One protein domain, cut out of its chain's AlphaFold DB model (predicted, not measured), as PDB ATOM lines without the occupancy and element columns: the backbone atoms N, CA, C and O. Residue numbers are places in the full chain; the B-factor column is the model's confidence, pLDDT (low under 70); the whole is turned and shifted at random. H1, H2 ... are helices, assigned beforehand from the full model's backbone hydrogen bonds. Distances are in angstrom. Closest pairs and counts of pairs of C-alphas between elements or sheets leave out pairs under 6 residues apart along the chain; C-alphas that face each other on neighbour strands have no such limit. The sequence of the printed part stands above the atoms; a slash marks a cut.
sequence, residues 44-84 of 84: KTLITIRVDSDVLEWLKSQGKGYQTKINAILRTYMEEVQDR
ATOM      1  N   LYS A  44     185.844 302.798 283.423       79.69
ATOM      2  CA  LYS A  44     185.170 301.993 282.404       79.69
ATOM      3  C   LYS A  44     185.814 302.270 281.050       79.69
ATOM      4  O   LYS A  44     185.829 303.417 280.604       79.69
ATOM      5  N   THR A  45     186.287 301.231 280.377       82.56
ATOM      6  CA  THR A  45     186.762 301.339 278.994       82.56
ATOM      7  C   THR A  45     185.569 301.349 278.044       82.56
ATOM      8  O   THR A  45     184.736 300.443 278.073       82.56
ATOM      9  N   LEU A  46     185.478 302.370 277.187       82.94
ATOM     10  CA  LEU A  46     184.488 302.395 276.113       82.94
ATOM     11  C   LEU A  46     184.906 301.393 275.033       82.94
ATOM     12  O   LEU A  46     185.944 301.560 274.396       82.94
ATOM     13  N   ILE A  47     184.077 300.379 274.808       85.38
ATOM     14  CA  ILE A  47     184.261 299.399 273.735       85.38
ATOM     15  C   ILE A  47     183.021 299.348 272.844       85.38
ATOM     16  O   ILE A  47     181.901 299.593 273.297       85.38
ATOM     17  N   THR A  48     183.212 299.013 271.568       87.69
ATOM     18  CA  THR A  48     182.116 298.712 270.640       87.69
ATOM     19  C   THR A  48     182.015 297.202 270.473       87.69
ATOM     20  O   THR A  48     182.935 296.573 269.960       87.69
ATOM     21  N   ILE A  49     180.895 296.623 270.902       89.12
ATOM     22  CA  ILE A  49     180.598 295.192 270.766       89.12
ATOM     23  C   ILE A  49     179.303 295.000 269.982       89.12
ATOM     24  O   ILE A  49     178.432 295.871 269.983       89.12
ATOM     25  N   ARG A  50     179.174 293.851 269.316       90.94
ATOM     26  CA  ARG A  50     177.904 293.413 268.729       90.94
ATOM     27  C   ARG A  50     177.176 292.539 269.745       90.94
ATOM     28  O   ARG A  50     177.804 291.704 270.385       90.94
ATOM     29  N   VAL A  51     175.878 292.766 269.886       89.88
ATOM     30  CA  VAL A  51     174.967 292.002 270.743       89.88
ATOM     31  C   VAL A  51     173.774 291.627 269.879       89.88
ATOM     32  O   VAL A  51     173.375 292.429 269.028       89.88
ATOM     33  N   ASP A  52     173.227 290.434 270.089       95.12
ATOM     34  CA  ASP A  52     172.037 289.985 269.376       95.12
ATOM     35  C   ASP A  52     170.847 290.923 269.635       95.12
ATOM     36  O   ASP A  52     170.696 291.517 270.713       95.12
ATOM     37  N   SER A  53     170.026 291.114 268.602       94.25
ATOM     38  CA  SER A  53     168.953 292.113 268.609       94.25
ATOM     39  C   SER A  53     167.899 291.832 269.680       94.25
ATOM     40  O   SER A  53     167.457 292.756 270.357       94.25
ATOM     41  N   ASP A  54     167.537 290.566 269.864       95.88
ATOM     42  CA  ASP A  54     166.568 290.094 270.855       95.88
ATOM     43  C   ASP A  54     167.056 290.326 272.293       95.88
ATOM     44  O   ASP A  54     166.314 290.835 273.136       95.88
ATOM     45  N   VAL A  55     168.335 290.055 272.563       93.50
ATOM     46  CA  VAL A  55     168.971 290.318 273.860       93.50
ATOM     47  C   VAL A  55     168.974 291.817 274.164       93.50
ATOM     48  O   VAL A  55     168.665 292.238 275.285       93.50
ATOM     49  N   LEU A  56     169.289 292.649 273.168       92.50
ATOM     50  CA  LEU A  56     169.290 294.101 273.329       92.50
ATOM     51  C   LEU A  56     167.879 294.653 273.576       92.50
ATOM     52  O   LEU A  56     167.709 295.543 274.415       92.50
ATOM     53  N   GLU A  57     166.874 294.152 272.861       94.75
ATOM     54  CA  GLU A  57     165.472 294.525 273.066       94.75
ATOM     55  C   GLU A  57     164.976 294.115 274.450       94.75
ATOM     56  O   GLU A  57     164.392 294.940 275.160       94.75
ATOM     57  N   TRP A  58     165.291 292.893 274.884       94.75
ATOM     58  CA  TRP A  58     164.959 292.424 276.223       94.75
ATOM     59  C   TRP A  58     165.582 293.320 277.301       94.75
ATOM     60  O   TRP A  58     164.876 293.784 278.197       94.75
ATOM     61  N   LEU A  59     166.865 293.675 277.184       93.56
ATOM     62  CA  LEU A  59     167.542 294.566 278.135       93.56
ATOM     63  C   LEU A  59     166.941 295.978 278.163       93.56
ATOM     64  O   LEU A  59     166.797 296.568 279.237       93.56
ATOM     65  N   LYS A  60     166.570 296.521 276.997       92.44
ATOM     66  CA  LYS A  60     165.889 297.821 276.885       92.44
ATOM     67  C   LYS A  60     164.486 297.791 277.492       92.44
ATOM     68  O   LYS A  60     164.074 298.786 278.088       92.44
ATOM     69  N   SER A  61     163.775 296.666 277.385       93.81
ATOM     70  CA  SER A  61     162.432 296.506 277.962       93.81
ATOM     71  C   SER A  61     162.426 296.662 279.488       93.81
ATOM     72  O   SER A  61     161.438 297.103 280.065       93.81
ATOM     73  N   GLN A  62     163.560 296.396 280.147       88.81
ATOM     74  CA  GLN A  62     163.702 296.529 281.595       88.81
ATOM     75  C   GLN A  62     163.968 297.964 282.089       88.81
ATOM     76  O   GLN A  62     164.330 298.151 283.257       88.81
ATOM     77  N   GLY A  63     163.839 298.969 281.219       87.56
ATOM     78  CA  GLY A  63     163.906 300.385 281.572       87.56
ATOM     79  C   GLY A  63     165.255 301.061 281.312       87.56
ATOM     80  O   GLY A  63     166.130 300.572 280.595       87.56
ATOM     81  N   LYS A  64     165.413 302.262 281.885       85.56
ATOM     82  CA  LYS A  64     166.627 303.077 281.731       85.56
ATOM     83  C   LYS A  64     167.836 302.362 282.351       85.56
ATOM     84  O   LYS A  64     167.714 301.689 283.368       85.56
ATOM     85  N   GLY A  65     169.015 302.548 281.756       87.81
ATOM     86  CA  GLY A  65     170.268 301.998 282.289       87.81
ATOM     87  C   GLY A  65     170.633 300.597 281.792       87.81
ATOM     88  O   GLY A  65     171.454 299.933 282.420       87.81
ATOM     89  N   TYR A  66     170.082 300.151 280.657       90.00
ATOM     90  CA  TYR A  66     170.420 298.854 280.055       90.00
ATOM     91  C   TYR A  66     171.937 298.660 279.836       90.00
ATOM     92  O   TYR A  66     172.446 297.569 280.055       90.00
ATOM     93  N   GLN A  67     172.690 299.720 279.512       85.81
ATOM     94  CA  GLN A  67     174.160 299.672 279.414       85.81
ATOM     95  C   GLN A  67     174.834 299.318 280.748       85.81
ATOM     96  O   GLN A  67     175.764 298.516 280.790       85.81
ATOM     97  N   THR A  68     174.345 299.877 281.859       88.00
ATOM     98  CA  THR A  68     174.835 299.543 283.203       88.00
ATOM     99  C   THR A  68     174.506 298.094 283.558       88.00
ATOM    100  O   THR A  68     175.347 297.410 284.137       88.00
ATOM    101  N   LYS A  69     173.320 297.606 283.165       89.56
ATOM    102  CA  LYS A  69     172.926 296.201 283.355       89.56
ATOM    103  C   LYS A  69     173.799 295.236 282.562       89.56
ATOM    104  O   LYS A  69     174.210 294.230 283.125       89.56
ATOM    105  N   ILE A  70     174.139 295.562 281.312       91.19
ATOM    106  CA  ILE A  70     175.081 294.765 280.505       91.19
ATOM    107  C   ILE A  70     176.390 294.578 281.270       91.19
ATOM    108  O   ILE A  70     176.850 293.456 281.447       91.19
ATOM    109  N   ASN A  71     176.958 295.667 281.793       89.81
ATOM    110  CA  ASN A  71     178.200 295.586 282.555       89.81
ATOM    111  C   ASN A  71     178.055 294.767 283.850       89.81
ATOM    112  O   ASN A  71     178.981 294.051 284.218       89.81
ATOM    113  N   ALA A  72     176.919 294.871 284.547       89.75
ATOM    114  CA  ALA A  72     176.662 294.087 285.755       89.75
ATOM    115  C   ALA A  72     176.608 292.580 285.456       89.75
ATOM    116  O   ALA A  72     177.281 291.812 286.131       89.75
ATOM    117  N   ILE A  73     175.888 292.178 284.402       91.19
ATOM    118  CA  ILE A  73     175.790 290.775 283.968       91.19
ATOM    119  C   ILE A  73     177.175 290.221 283.620       91.19
ATOM    120  O   ILE A  73     177.552 289.153 284.097       91.19
ATOM    121  N   LEU A  74     177.955 290.964 282.827       90.81
ATOM    122  CA  LEU A  74     179.308 290.553 282.444       90.81
ATOM    123  C   LEU A  74     180.236 290.413 283.657       90.81
ATOM    124  O   LEU A  74     181.040 289.486 283.700       90.81
ATOM    125  N   ARG A  75     180.119 291.306 284.648       90.06
ATOM    126  CA  ARG A  75     180.913 291.237 285.880       90.06
ATOM    127  C   ARG A  75     180.556 290.016 286.722       90.06
ATOM    128  O   ARG A  75     181.469 289.313 287.131       90.06
ATOM    129  N   THR A  76     179.271 289.741 286.935       90.62
ATOM    130  CA  THR A  76     178.840 288.551 287.682       90.62
ATOM    131  C   THR A  76     179.359 287.276 287.025       90.62
ATOM    132  O   THR A  76     179.941 286.440 287.700       90.62
ATOM    133  N   TYR A  77     179.248 287.169 285.698       92.50
ATOM    134  CA  TYR A  77     179.785 286.017 284.975       92.50
ATOM    135  C   TYR A  77     181.312 285.894 285.104       92.50
ATOM    136  O   TYR A  77     181.833 284.800 285.296       92.50
ATOM    137  N   MET A  78     182.041 287.014 285.027       91.12
ATOM    138  CA  MET A  78     183.495 287.029 285.227       91.12
ATOM    139  C   MET A  78     183.880 286.518 286.622       91.12
ATOM    140  O   MET A  78     184.797 285.710 286.739       91.12
ATOM    141  N   GLU A  79     183.180 286.976 287.662       89.38
ATOM    142  CA  GLU A  79     183.405 286.565 289.051       89.38
ATOM    143  C   GLU A  79     183.107 285.070 289.250       89.38
ATOM    144  O   GLU A  79     183.936 284.362 289.814       89.38
ATOM    145  N   GLU A  80     181.996 284.563 288.705       90.88
ATOM    146  CA  GLU A  80     181.643 283.134 288.763       90.88
ATOM    147  C   GLU A  80     182.666 282.228 288.064       90.88
ATOM    148  O   GLU A  80     182.926 281.112 288.516       90.88
ATOM    149  N   VAL A  81     183.240 282.682 286.946       91.56
ATOM    150  CA  VAL A  81     184.279 281.933 286.227       91.56
ATOM    151  C   VAL A  81     185.610 281.972 286.972       91.56
ATOM    152  O   VAL A  81     186.347 280.995 286.927       91.56
ATOM    153  N   GLN A  82     185.930 283.079 287.643       79.44
ATOM    154  CA  GLN A  82     187.209 283.258 288.328       79.44
ATOM    155  C   GLN A  82     187.286 282.549 289.691       79.44
ATOM    156  O   GLN A  82     188.388 282.284 290.166       79.44
ATOM    157  N   ASP A  83     186.142 282.243 290.304       67.00
ATOM    158  CA  ASP A  83     186.048 281.498 291.571       67.00
ATOM    159  C   ASP A  83     186.005 279.960 291.375       67.00
ATOM    160  O   ASP A  83     185.888 279.206 292.342       67.00
ATOM    161  N   ARG A  84     186.095 279.472 290.125       54.62
ATOM    162  CA  ARG A  84     186.244 278.042 289.774       54.62
ATOM    163  C   ARG A  84     187.682 277.691 289.414       54.62
ATOM    164  O   ARG A  84     188.075 276.549 289.745       54.62
TER     165      ARG A  84
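What this domain is: This is residues 44 to 84 of the 84 residues of the protein "3-oxoacyl-ACP synthase" of Desulfobacteraceae bacterium (UniProt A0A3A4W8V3). Two helices meet at a corner and make an L, with the short H1 at one end of the long H2. H2 makes most of the length, and residues 72 to 84 stick out as a free arm, as do residues 45 to 55, most of them in the leading stretch before H1. The printed part has 41 residues with two named helices, H1 then H2, and no named strand; the class is all helix. The whole is loose, with a radius of gyration of the C-alphas of 11.7 A, and elongated, spanning 32 by 20 by 18 A.

Where its parts are: The printed part begins at Lys 44, with its C-alpha at (185.170, 301.993, 282.404). H1 holds residues 53 to 61, from C-alpha 53 at (168.953, 292.113, 268.609), and measures 12.2 A from first to last C-alpha. H2 holds residues 66 to 82 and measures 24.4 A, ending with C-alpha 82 at (187.209, 283.258, 288.328).

How they stand to each other: A tight link of 4 residues joins H1 to H2. H1 and H2 touch, and H2 does so with residues 66 to 70 alone. Their closest C-alphas, those of Leu 59 and Tyr 66, are 5.5 A apart. The two helices run opposite ways at a steep tilt of 68 degrees, only just short of about perpendicular. Their centres are 16.0 A apart. In H1 and H2 every pair of O i and N i+4 is within hydrogen-bond range.

The domain as a whole: The C-alphas of Lys 64 and Arg 84, the two farthest apart, are 32.8 A from each other. The printed part has no cut and ends at Arg 84, the chain's last residue. The mean pLDDT of the printed part is 88.3, and residues 83 to 84 are under 70.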